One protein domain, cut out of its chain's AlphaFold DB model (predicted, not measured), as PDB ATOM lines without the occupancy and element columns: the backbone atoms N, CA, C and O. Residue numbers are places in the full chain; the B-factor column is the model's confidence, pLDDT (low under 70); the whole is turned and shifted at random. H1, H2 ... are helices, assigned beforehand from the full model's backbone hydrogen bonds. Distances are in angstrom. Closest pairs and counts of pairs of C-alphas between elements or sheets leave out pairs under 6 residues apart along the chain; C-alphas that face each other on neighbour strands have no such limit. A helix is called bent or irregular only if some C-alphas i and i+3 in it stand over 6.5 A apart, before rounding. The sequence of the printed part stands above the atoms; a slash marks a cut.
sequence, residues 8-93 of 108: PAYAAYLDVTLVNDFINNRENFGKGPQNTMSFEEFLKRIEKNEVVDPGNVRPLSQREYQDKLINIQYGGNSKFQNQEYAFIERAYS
ATOM      1  N   PRO A   8       0.650 -52.815  98.357       89.62
ATOM      2  CA  PRO A   8      -0.182 -53.100  99.527       89.62
ATOM      3  C   PRO A   8       0.618 -53.446 100.789       89.62
ATOM      4  O   PRO A   8       0.180 -53.143 101.893       89.62
ATOM      5  N   ALA A   9       1.804 -54.049 100.647       89.69
ATOM      6  CA  ALA A   9       2.662 -54.362 101.790       89.69
ATOM      7  C   ALA A   9       3.243 -53.094 102.427       89.69
ATOM      8  O   ALA A   9       3.382 -53.014 103.645       89.69
ATOM      9  N   TYR A  10       3.593 -52.104 101.602       89.19
ATOM     10  CA  TYR A  10       4.124 -50.835 102.088       89.19
ATOM     11  C   TYR A  10       3.026 -49.990 102.738       89.19
ATOM     12  O   TYR A  10       3.266 -49.391 103.780       89.19
ATOM     13  N   ALA A  11       1.814 -49.999 102.176       88.50
ATOM     14  CA  ALA A  11       0.655 -49.354 102.788       88.50
ATOM     15  C   ALA A  11       0.331 -49.968 104.162       88.50
ATOM     16  O   ALA A  11       0.323 -49.248 105.158       88.50
ATOM     17  N   ALA A  12       0.278 -51.303 104.249       90.31
ATOM     18  CA  ALA A  12       0.124 -52.016 105.517       90.31
ATOM     19  C   ALA A  12       1.202 -51.636 106.540       90.31
ATOM     20  O   ALA A  12       0.895 -51.407 107.706       90.31
ATOM     21  N   TYR A  13       2.464 -51.543 106.106       90.19
ATOM     22  CA  TYR A  13       3.572 -51.104 106.949       90.19
ATOM     23  C   TYR A  13       3.366 -49.679 107.485       90.19
ATOM     24  O   TYR A  13       3.582 -49.446 108.674       90.19
ATOM     25  N   LEU A  14       2.940 -48.729 106.647       86.38
ATOM     26  CA  LEU A  14       2.662 -47.355 107.079       86.38
ATOM     27  C   LEU A  14       1.483 -47.291 108.060       86.38
ATOM     28  O   LEU A  14       1.566 -46.561 109.047       86.38
ATOM     29  N   ASP A  15       0.435 -48.085 107.843       86.06
ATOM     30  CA  ASP A  15      -0.712 -48.170 108.752       86.06
ATOM     31  C   ASP A  15      -0.275 -48.598 110.161       86.06
ATOM     32  O   ASP A  15      -0.559 -47.921 111.155       86.06
ATOM     33  N   VAL A  16       0.510 -49.674 110.256       85.88
ATOM     34  CA  VAL A  16       0.940 -50.223 111.553       85.88
ATOM     35  C   VAL A  16       2.104 -49.467 112.205       85.88
ATOM     36  O   VAL A  16       2.428 -49.733 113.361       85.88
ATOM     37  N   THR A  17       2.754 -48.538 111.499       80.56
ATOM     38  CA  THR A  17       3.877 -47.746 112.042       80.56
ATOM     39  C   THR A  17       3.520 -46.296 112.322       80.56
ATOM     40  O   THR A  17       3.950 -45.758 113.336       80.56
ATOM     41  N   LEU A  18       2.758 -45.647 111.441       73.00
ATOM     42  CA  LEU A  18       2.484 -44.210 111.505       73.00
ATOM     43  C   LEU A  18       1.052 -43.913 111.928       73.00
ATOM     44  O   LEU A  18       0.837 -43.047 112.773       73.00
ATOM     45  N   VAL A  19       0.068 -44.611 111.354       67.75
ATOM     46  CA  VAL A  19      -1.348 -44.336 111.645       67.75
ATOM     47  C   VAL A  19      -1.681 -44.761 113.070       67.75
ATOM     48  O   VAL A  19      -2.235 -43.969 113.835       67.75
ATOM     49  N   ASN A  20      -1.264 -45.964 113.465       66.00
ATOM     50  CA  ASN A  20      -1.504 -46.452 114.820       66.00
ATOM     51  C   ASN A  20      -0.709 -45.669 115.874       66.00
ATOM     52  O   ASN A  20      -1.247 -45.384 116.942       66.00
ATOM     53  N   ASP A  21       0.523 -45.240 115.582       64.44
ATOM     54  CA  ASP A  21       1.258 -44.359 116.499       64.44
ATOM     55  C   ASP A  21       0.589 -42.980 116.611       64.44
ATOM     56  O   ASP A  21       0.428 -42.461 117.710       64.44
ATOM     57  N   PHE A  22       0.076 -42.410 115.514       62.56
ATOM     58  CA  PHE A  22      -0.661 -41.144 115.568       62.56
ATOM     59  C   PHE A  22      -1.949 -41.222 116.396       62.56
ATOM     60  O   PHE A  22      -2.252 -40.307 117.168       62.56
ATOM     61  N   ILE A  23      -2.720 -42.300 116.236       64.06
ATOM     62  CA  ILE A  23      -3.969 -42.509 116.976       64.06
ATOM     63  C   ILE A  23      -3.685 -42.668 118.472       64.06
ATOM     64  O   ILE A  23      -4.405 -42.091 119.290       64.06
ATOM     65  N   ASN A  24      -2.630 -43.408 118.824       63.69
ATOM     66  CA  ASN A  24      -2.332 -43.769 120.207       63.69
ATOM     67  C   ASN A  24      -1.448 -42.740 120.942       63.69
ATOM     68  O   ASN A  24      -1.602 -42.567 122.147       63.69
ATOM     69  N   ASN A  25      -0.580 -42.008 120.235       62.59
ATOM     70  CA  ASN A  25       0.410 -41.081 120.793       62.59
ATOM     71  C   ASN A  25       0.341 -39.690 120.136       62.59
ATOM     72  O   ASN A  25       1.324 -39.193 119.577       62.59
ATOM     73  N   ARG A  26      -0.805 -39.003 120.251       58.91
ATOM     74  CA  ARG A  26      -1.002 -37.639 119.706       58.91
ATOM     75  C   ARG A  26       0.082 -36.624 120.109       58.91
ATOM     76  O   ARG A  26       0.334 -35.688 119.356       58.91
ATOM     77  N   GLU A  27       0.735 -36.804 121.257       56.34
ATOM     78  CA  GLU A  27       1.814 -35.927 121.746       56.34
ATOM     79  C   GLU A  27       3.188 -36.173 121.088       56.34
ATOM     80  O   GLU A  27       4.080 -35.333 121.195       56.34
ATOM     81  N   ASN A  28       3.377 -37.294 120.382       53.44
ATOM     82  CA  ASN A  28       4.626 -37.626 119.680       53.44
ATOM     83  C   ASN A  28       4.555 -37.387 118.166       53.44
ATOM     84  O   ASN A  28       5.474 -37.767 117.436       53.44
ATOM     85  N   PHE A  29       3.505 -36.712 117.691       47.81
ATOM     86  CA  PHE A  29       3.351 -36.388 116.279       47.81
ATOM     87  C   PHE A  29       4.560 -35.584 115.773       47.81
ATOM     88  O   PHE A  29       4.837 -34.482 116.244       47.81
ATOM     89  N   GLY A  30       5.321 -36.173 114.846       50.75
ATOM     90  CA  GLY A  30       6.558 -35.603 114.300       50.75
ATOM     91  C   GLY A  30       7.868 -36.191 114.842       50.75
ATOM     92  O   GLY A  30       8.919 -35.893 114.281       50.75
ATOM     93  N   LYS A  31       7.847 -37.059 115.865       52.09
ATOM     94  CA  LYS A  31       9.066 -37.744 116.354       52.09
ATOM     95  C   LYS A  31       9.438 -39.002 115.564       52.09
ATOM     96  O   LYS A  31      10.531 -39.533 115.766       52.09
ATOM     97  N   GLY A  32       8.561 -39.431 114.652       50.81
ATOM     98  CA  GLY A  32       8.689 -40.688 113.922       50.81
ATOM     99  C   GLY A  32       8.552 -41.905 114.849       50.81
ATOM    100  O   GLY A  32       8.685 -41.775 116.067       50.81
ATOM    101  N   PRO A  33       8.285 -43.092 114.292       55.91
ATOM    102  CA  PRO A  33       8.168 -44.302 115.086       55.91
ATOM    103  C   PRO A  33       9.522 -44.614 115.747       55.91
ATOM    104  O   PRO A  33      10.513 -44.921 115.082       55.91
ATOM    105  N   GLN A  34       9.592 -44.472 117.072       58.75
ATOM    106  CA  GLN A  34      10.783 -44.795 117.860       58.75
ATOM    107  C   GLN A  34      10.828 -46.319 118.050       58.75
ATOM    108  O   GLN A  34       9.890 -46.897 118.587       58.75
ATOM    109  N   ASN A  35      11.918 -46.973 117.629       63.19
ATOM    110  CA  ASN A  35      12.146 -48.421 117.783       63.19
ATOM    111  C   ASN A  35      11.138 -49.358 117.079       63.19
ATOM    112  O   ASN A  35      10.771 -50.393 117.632       63.19
ATOM    113  N   THR A  36      10.753 -49.074 115.833       75.12
ATOM    114  CA  THR A  36       9.994 -50.027 114.995       75.12
ATOM    115  C   THR A  36      10.908 -50.689 113.958       75.12
ATOM    116  O   THR A  36      11.925 -50.116 113.565       75.12
ATOM    117  N   MET A  37      10.593 -51.915 113.526       85.75
ATOM    118  CA  MET A  37      11.364 -52.577 112.460       85.75
ATOM    119  C   MET A  37      11.218 -51.828 111.122       85.75
ATOM    120  O   MET A  37      10.229 -51.125 110.913       85.75
ATOM    121  N   SER A  38      12.190 -51.972 110.216       88.19
ATOM    122  CA  SER A  38      12.119 -51.361 108.880       88.19
ATOM    123  C   SER A  38      11.113 -52.082 107.974       88.19
ATOM    124  O   SER A  38      10.722 -53.216 108.247       88.19
ATOM    125  N   PHE A  39      10.735 -51.468 106.846       89.00
ATOM    126  CA  PHE A  39       9.859 -52.114 105.860       89.00
ATOM    127  C   PHE A  39      10.444 -53.423 105.303       89.00
ATOM    128  O   PHE A  39       9.731 -54.416 105.179       89.00
ATOM    129  N   GLU A  40      11.745 -53.454 104.996       89.94
ATOM    130  CA  GLU A  40      12.403 -54.680 104.525       89.94
ATOM    131  C   GLU A  40      12.361 -55.784 105.583       89.94
ATOM    132  O   GLU A  40      12.149 -56.951 105.260       89.94
ATOM    133  N   GLU A  41      12.538 -55.426 106.856       90.12
ATOM    134  CA  GLU A  41      12.475 -56.380 107.957       90.12
ATOM    135  C   GLU A  41      11.046 -56.889 108.184       90.12
ATOM    136  O   GLU A  41      10.847 -58.097 108.327       90.12
ATOM    137  N   PHE A  42      10.058 -55.996 108.123       92.19
ATOM    138  CA  PHE A  42       8.637 -56.333 108.146       92.19
ATOM    139  C   PHE A  42       8.282 -57.349 107.059       92.19
ATOM    140  O   PHE A  42       7.753 -58.424 107.354       92.19
ATOM    141  N   LEU A  43       8.636 -57.044 105.810       93.38
ATOM    142  CA  LEU A  43       8.316 -57.901 104.676       93.38
ATOM    143  C   LEU A  43       9.016 -59.257 104.795       93.38
ATOM    144  O   LEU A  43       8.380 -60.299 104.657       93.38
ATOM    145  N   LYS A  44      10.306 -59.257 105.142       93.19
ATOM    146  CA  LYS A  44      11.098 -60.481 105.300       93.19
ATOM    147  C   LYS A  44      10.539 -61.405 106.382       93.19
ATOM    148  O   LYS A  44      10.540 -62.620 106.194       93.19
ATOM    149  N   ARG A  45      10.071 -60.862 107.510       92.81
ATOM    150  CA  ARG A  45       9.457 -61.657 108.588       92.81
ATOM    151  C   ARG A  45       8.118 -62.250 108.158       92.81
ATOM    152  O   ARG A  45       7.862 -63.419 108.444       92.81
ATOM    153  N   ILE A  46       7.313 -61.495 107.407       93.81
ATOM    154  CA  ILE A  46       6.070 -62.004 106.812       93.81
ATOM    155  C   ILE A  46       6.352 -63.133 105.817       93.81
ATOM    156  O   ILE A  46       5.760 -64.202 105.937       93.81
ATOM    157  N   GLU A  47       7.282 -62.942 104.881       93.88
ATOM    158  CA  GLU A  47       7.647 -63.952 103.877       93.88
ATOM    159  C   GLU A  47       8.169 -65.245 104.516       93.88
ATOM    160  O   GLU A  47       7.877 -66.347 104.049       93.88
ATOM    161  N   LYS A  48       8.916 -65.117 105.615       95.12
ATOM    162  CA  LYS A  48       9.441 -66.250 106.382       95.12
ATOM    163  C   LYS A  48       8.437 -66.876 107.344       95.12
ATOM    164  O   LYS A  48       8.736 -67.932 107.893       95.12
ATOM    165  N   ASN A  49       7.274 -66.258 107.550       93.81
ATOM    166  CA  ASN A  49       6.318 -66.637 108.591       93.81
ATOM    167  C   ASN A  49       6.969 -66.711 109.983       93.81
ATOM    168  O   ASN A  49       6.729 -67.640 110.754       93.81
ATOM    169  N   GLU A  50       7.835 -65.745 110.275       93.44
ATOM    170  CA  GLU A  50       8.623 -65.694 111.500       93.44
ATOM    171  C   GLU A  50       7.804 -65.068 112.635       93.44
ATOM    172  O   GLU A  50       7.436 -63.895 112.567       93.44
ATOM    173  N   VAL A  51       7.515 -65.851 113.679       93.38
ATOM    174  CA  VAL A  51       6.858 -65.343 114.892       93.38
ATOM    175  C   VAL A  51       7.851 -64.481 115.665       93.38
ATOM    176  O   VAL A  51       8.926 -64.945 116.035       93.38
ATOM    177  N   VAL A  52       7.473 -63.229 115.905       90.69
ATOM    178  CA  VAL A  52       8.318 -62.207 116.522       90.69
ATOM    179  C   VAL A  52       8.180 -62.194 118.034       90.69
ATOM    180  O   VAL A  52       9.180 -62.264 118.740       90.69
ATOM    181  N   ASP A  53       6.946 -62.125 118.518       91.06
ATOM    182  CA  ASP A  53       6.628 -62.199 119.937       91.06
ATOM    183  C   ASP A  53       5.365 -63.052 120.129       91.06
ATOM    184  O   ASP A  53       4.251 -62.590 119.852       91.06
ATOM    185  N   PRO A  54       5.503 -64.299 120.617       90.81
ATOM    186  CA  PRO A  54       4.369 -65.180 120.876       90.81
ATOM    187  C   PRO A  54       3.313 -64.576 121.812       90.81
ATOM    188  O   PRO A  54       2.137 -64.903 121.680       90.81
ATOM    189  N   GLY A  55       3.701 -63.687 122.735       92.19
ATOM    190  CA  GLY A  55       2.782 -63.028 123.667       92.19
ATOM    191  C   GLY A  55       1.873 -61.986 123.007       92.19
ATOM    192  O   GLY A  55       0.851 -61.611 123.583       92.19
ATOM    193  N   ASN A  56       2.223 -61.548 121.797       91.31
ATOM    194  CA  ASN A  56       1.465 -60.578 121.013       91.31
ATOM    195  C   ASN A  56       0.689 -61.206 119.844       91.31
ATOM    196  O   ASN A  56      -0.086 -60.499 119.192       91.31
ATOM    197  N   VAL A  57       0.849 -62.512 119.598       94.38
ATOM    198  CA  VAL A  57       0.095 -63.250 118.573       94.38
ATOM    199  C   VAL A  57      -1.392 -63.227 118.908       94.38
ATOM    200  O   VAL A  57      -1.825 -63.735 119.942       94.38
ATOM    201  N   ARG A  58      -2.189 -62.648 118.011       93.56
ATOM    202  CA  ARG A  58      -3.644 -62.558 118.168       93.56
ATOM    203  C   ARG A  58      -4.329 -62.318 116.823       93.56
ATOM    204  O   ARG A  58      -3.676 -61.831 115.903       93.56
ATOM    205  N   PRO A  59      -5.626 -62.632 116.689       89.56
ATOM    206  CA  PRO A  59      -6.412 -62.156 115.557       89.56
ATOM    207  C   PRO A  59      -6.668 -60.646 115.668       89.56
ATOM    208  O   PRO A  59      -6.557 -60.066 116.753       89.56
ATOM    209  N   LEU A  60      -7.079 -60.024 114.560       84.75
ATOM    210  CA  LEU A  60      -7.643 -58.675 114.603       84.75
ATOM    211  C   LEU A  60      -8.876 -58.628 115.507       84.75
ATOM    212  O   LEU A  60      -9.656 -59.583 115.579       84.75
ATOM    213  N   SER A  61      -9.076 -57.495 116.175       83.19
ATOM    214  CA  SER A  61     -10.297 -57.283 116.940       83.19
ATOM    215  C   SER A  61     -11.509 -57.171 116.012       83.19
ATOM    216  O   SER A  61     -11.414 -56.774 114.847       83.19
ATOM    217  N   GLN A  62     -12.694 -57.472 116.550       82.38
ATOM    218  CA  GLN A  62     -13.941 -57.348 115.794       82.38
ATOM    219  C   GLN A  62     -14.152 -55.921 115.269       82.38
ATOM    220  O   GLN A  62     -14.667 -55.749 114.170       82.38
ATOM    221  N   ARG A  63     -13.720 -54.904 116.023       82.06
ATOM    222  CA  ARG A  63     -13.810 -53.502 115.613       82.06
ATOM    223  C   ARG A  63     -12.944 -53.212 114.388       82.06
ATOM    224  O   ARG A  63     -13.470 -52.724 113.397       82.06
ATOM    225  N   GLU A  64     -11.666 -53.581 114.421       80.81
ATOM    226  CA  GLU A  64     -10.750 -53.381 113.287       80.81
ATOM    227  C   GLU A  64     -11.217 -54.136 112.037       80.81
ATOM    228  O   GLU A  64     -11.085 -53.653 110.913       80.81
ATOM    229  N   TYR A  65     -11.816 -55.313 112.226       83.69
ATOM    230  CA  TYR A  65     -12.432 -56.056 111.134       83.69
ATOM    231  C   TYR A  65     -13.632 -55.313 110.521       83.69
ATOM    232  O   TYR A  65     -13.756 -55.260 109.299       83.69
ATOM    233  N   GLN A  66     -14.506 -54.716 111.338       84.88
ATOM    234  CA  GLN A  66     -15.643 -53.930 110.842       84.88
ATOM    235  C   GLN A  66     -15.192 -52.646 110.137       84.88
ATOM    236  O   GLN A  66     -15.663 -52.360 109.036       84.88
ATOM    237  N   ASP A  67     -14.232 -51.919 110.714       81.50
ATOM    238  CA  ASP A  67     -13.670 -50.705 110.111       81.50
ATOM    239  C   ASP A  67     -13.049 -51.019 108.733       81.50
ATOM    240  O   ASP A  67     -13.241 -50.282 107.762       81.50
ATOM    241  N   LYS A  68     -12.407 -52.186 108.593       79.81
ATOM    242  CA  LYS A  68     -11.923 -52.699 107.304       79.81
ATOM    243  C   LYS A  68     -13.053 -52.964 106.309       79.81
ATOM    244  O   LYS A  68     -12.926 -52.583 105.146       79.81
ATOM    245  N   LEU A  69     -14.131 -53.637 106.718       83.38
ATOM    246  CA  LEU A  69     -15.255 -53.918 105.814       83.38
ATOM    247  C   LEU A  69     -15.839 -52.625 105.239       83.38
ATOM    248  O   LEU A  69     -16.094 -52.554 104.038       83.38
ATOM    249  N   ILE A  70     -15.962 -51.592 106.074       84.00
ATOM    250  CA  ILE A  70     -16.392 -50.256 105.654       84.00
ATOM    251  C   ILE A  70     -15.395 -49.683 104.638       84.00
ATOM    252  O   ILE A  70     -15.789 -49.297 103.536       84.00
ATOM    253  N   ASN A  71     -14.097 -49.692 104.945       78.56
ATOM    254  CA  ASN A  71     -13.080 -49.167 104.033       78.56
ATOM    255  C   ASN A  71     -13.057 -49.895 102.681       78.56
ATOM    256  O   ASN A  71     -12.912 -49.241 101.650       78.56
ATOM    257  N   ILE A  72     -13.260 -51.215 102.658       82.31
ATOM    258  CA  ILE A  72     -13.332 -52.008 101.419       82.31
ATOM    259  C   ILE A  72     -14.578 -51.686 100.604       82.31
ATOM    260  O   ILE A  72     -14.521 -51.620  99.374       82.31
ATOM    261  N   GLN A  73     -15.709 -51.502 101.280       81.69
ATOM    262  CA  GLN A  73     -16.979 -51.218 100.628       81.69
ATOM    263  C   GLN A  73     -16.997 -49.825  99.984       81.69
ATOM    264  O   GLN A  73     -17.607 -49.656  98.928       81.69
ATOM    265  N   TYR A  74     -16.318 -48.844 100.588       80.94
ATOM    266  CA  TYR A  74     -16.413 -47.436 100.187       80.94
ATOM    267  C   TYR A  74     -15.116 -46.826  99.618       80.94
ATOM    268  O   TYR A  74     -15.166 -45.738  99.051       80.94
ATOM    269  N   GLY A  75     -13.964 -47.498  99.714       68.94
ATOM    270  CA  GLY A  75     -12.645 -46.948  99.352       68.94
ATOM    271  C   GLY A  75     -12.220 -47.093  97.885       68.94
ATOM    272  O   GLY A  75     -11.104 -46.730  97.524       68.94
ATOM    273  N   GLY A  76     -13.085 -47.620  97.016       74.88
ATOM    274  CA  GLY A  76     -12.907 -47.593  95.557       74.88
ATOM    275  C   GLY A  76     -11.917 -48.605  94.957       74.88
ATOM    276  O   GLY A  76     -12.018 -48.885  93.765       74.88
ATOM    277  N   ASN A  77     -11.012 -49.211  95.740       84.62
ATOM    278  CA  ASN A  77     -10.097 -50.267  95.272       84.62
ATOM    279  C   ASN A  77     -10.030 -51.457  96.245       84.62
ATOM    280  O   ASN A  77      -9.034 -51.694  96.933       84.62
ATOM    281  N   SER A  78     -11.100 -52.252  96.243       85.00
ATOM    282  CA  SER A  78     -11.262 -53.406  97.130       85.00
ATOM    283  C   SER A  78     -10.155 -54.456  96.989       85.00
ATOM    284  O   SER A  78      -9.795 -55.103  97.969       85.00
ATOM    285  N   LYS A  79      -9.579 -54.642  95.793       87.88
ATOM    286  CA  LYS A  79      -8.485 -55.603  95.583       87.88
ATOM    287  C   LYS A  79      -7.227 -55.182  96.336       87.88
ATOM    288  O   LYS A  79      -6.649 -56.009  97.037       87.88
ATOM    289  N   PHE A  80      -6.827 -53.921  96.199       88.31
ATOM    290  CA  PHE A  80      -5.669 -53.375  96.900       88.31
ATOM    291  C   PHE A  80      -5.854 -53.465  98.419       88.31
ATOM    292  O   PHE A  80      -5.012 -54.032  99.107       88.31
ATOM    293  N   GLN A  81      -7.006 -53.014  98.916       86.62
ATOM    294  CA  GLN A  81      -7.321 -52.999 100.348       86.62
ATOM    295  C   GLN A  81      -7.387 -54.409 100.952       86.62
ATOM    296  O   GLN A  81      -6.971 -54.633 102.085       86.62
ATOM    297  N   ASN A  82      -7.869 -55.398 100.190       89.75
ATOM    298  CA  ASN A  82      -7.824 -56.794 100.621       89.75
ATOM    299  C   ASN A  82      -6.386 -57.312 100.761       89.75
ATOM    300  O   ASN A  82      -6.096 -58.044 101.705       89.75
ATOM    301  N   GLN A  83      -5.495 -56.950  99.834       91.69
ATOM    302  CA  GLN A  83      -4.091 -57.359  99.887       91.69
ATOM    303  C   GLN A  83      -3.356 -56.685 101.044       91.69
ATOM    304  O   GLN A  83      -2.657 -57.360 101.790       91.69
ATOM    305  N   GLU A  84      -3.551 -55.382 101.215       90.62
ATOM    306  CA  GLU A  84      -3.020 -54.604 102.335       90.62
ATOM    307  C   GLU A  84      -3.436 -55.226 103.669       90.62
ATOM    308  O   GLU A  84      -2.593 -55.562 104.501       90.62
ATOM    309  N   TYR A  85      -4.728 -55.505 103.830       89.69
ATOM    310  CA  TYR A  85      -5.221 -56.117 105.054       89.69
ATOM    311  C   TYR A  85      -4.648 -57.511 105.308       89.69
ATOM    312  O   TYR A  85      -4.414 -57.867 106.459       89.69
ATOM    313  N   ALA A  86      -4.401 -58.305 104.265       92.25
ATOM    314  CA  ALA A  86      -3.777 -59.615 104.434       92.25
ATOM    315  C   ALA A  86      -2.374 -59.498 105.061       92.25
ATOM    316  O   ALA A  86      -2.002 -60.340 105.878       92.25
ATOM    317  N   PHE A  87      -1.615 -58.440 104.746       94.50
ATOM    318  CA  PHE A  87      -0.336 -58.166 105.412       94.50
ATOM    319  C   PHE A  87      -0.525 -57.761 106.878       94.50
ATOM    320  O   PHE A  87       0.207 -58.256 107.734       94.50
ATOM    321  N   ILE A  88      -1.517 -56.918 107.180       92.44
ATOM    322  CA  ILE A  88      -1.831 -56.501 108.558       92.44
ATOM    323  C   ILE A  88      -2.242 -57.715 109.404       92.44
ATOM    324  O   ILE A  88      -1.683 -57.950 110.474       92.44
ATOM    325  N   GLU A  89      -3.157 -58.543 108.902       93.44
ATOM    326  CA  GLU A  89      -3.590 -59.778 109.563       93.44
ATOM    327  C   GLU A  89      -2.422 -60.741 109.782       93.44
ATOM    328  O   GLU A  89      -2.289 -61.339 110.856       93.44
ATOM    329  N   ARG A  90      -1.516 -60.844 108.800       95.00
ATOM    330  CA  ARG A  90      -0.311 -61.654 108.957       95.00
ATOM    331  C   ARG A  90       0.579 -61.114 110.069       95.00
ATOM    332  O   ARG A  90       1.004 -61.901 110.911       95.00
ATOM    333  N   ALA A  91       0.802 -59.804 110.121       93.50
ATOM    334  CA  ALA A  91       1.598 -59.160 111.164       93.50
ATOM    335  C   ALA A  91       1.033 -59.419 112.574       93.50
ATOM    336  O   ALA A  91       1.781 -59.792 113.479       93.50
ATOM    337  N   TYR A  92      -0.290 -59.328 112.740       93.44
ATOM    338  CA  TYR A  92      -1.001 -59.717 113.963       93.44
ATOM    339  C   TYR A  92      -0.760 -61.190 114.341       93.44
ATOM    340  O   TYR A  92      -0.383 -61.499 115.474       93.44
ATOM    341  N   SER A  93      -0.896 -62.103 113.372       95.06
ATOM    342  CA  SER A  93      -0.696 -63.548 113.582       95.06
ATOM    343  C   SER A  93       0.750 -63.944 113.904       95.06
ATOM    344  O   SER A  93       0.985 -65.005 114.475       95.06
TER     345      SER A  93
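This is residues 8 to 93 of the 108 residues of an uncharacterized protein of Paenibacillus larvae subsp. larvae DSM 25719 (UniProt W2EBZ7). The longest helix, H1, begins beside H4 and slants away from it steeply, while H3 folds back along part of H4 on another side as a helical hairpin. H2 sits near the beginning of H1 and the end of H4, and residues 23 to 28 stick out at the far end of H1. The printed part has 86 residues with four named helices, in the order H1, H2, H3, H4, and no named strand. Its class is all helix, and it is compact, with a radius of gyration of the C-alphas of 13.4 A and spans of 34 by 34 by 23 A.

H1, residues 8 to 24, begins at C-alpha 8 (-0.182, -53.100, 99.527) and is 22.8 A long, with a kink of 25 degrees near residue 15. It is neither bent nor irregular, but only just: C-alphas 16 and 19 are 6.3 A apart. H4, residues 78 to 93, is 22.0 A long and ends at C-alpha 93 (-0.696, -63.548, 113.582). H3, residues 62 to 74, is 18.7 A long, and H2, residues 39 to 48, 14.2 A.

H1 touches the hub, H4, at a steep tilt of 65 degrees, the same way; the closest C-alphas, of Pro 8 and Glu 84, are 4.3 A apart. With residues 9 to 13 alone H1 touches H2, opposite ways at a steep tilt of 63 degrees, closest at C-alphas 13 and 39, 6.5 A. H2 and H4 only just touch, with 3 pairs of C-alphas within 8 A, about perpendicular at 76 degrees; the closest C-alphas, 46 and 90, are 6.7 A apart. The hairpin of H3 and H4 has a shallow tilt of 16 degrees, opposite ways; residues 68 to 72 touch residues 78 to 85, closest at C-alphas 72 and 78, 5.0 A. H3 is apart from H1 and H2. In H2, H3 and H4 every O i to N i+4 pair is within hydrogen-bond range, in H1 11 of 13.

The C-alphas farthest apart, of Gly 55 and Gly 76, are 35.7 A apart. The printed part has no cut. The links H1 to H2 and H2 to H3 are long, and H3 to H4 is tight. Residues 19 to 35 and residue 75 have pLDDT under 70.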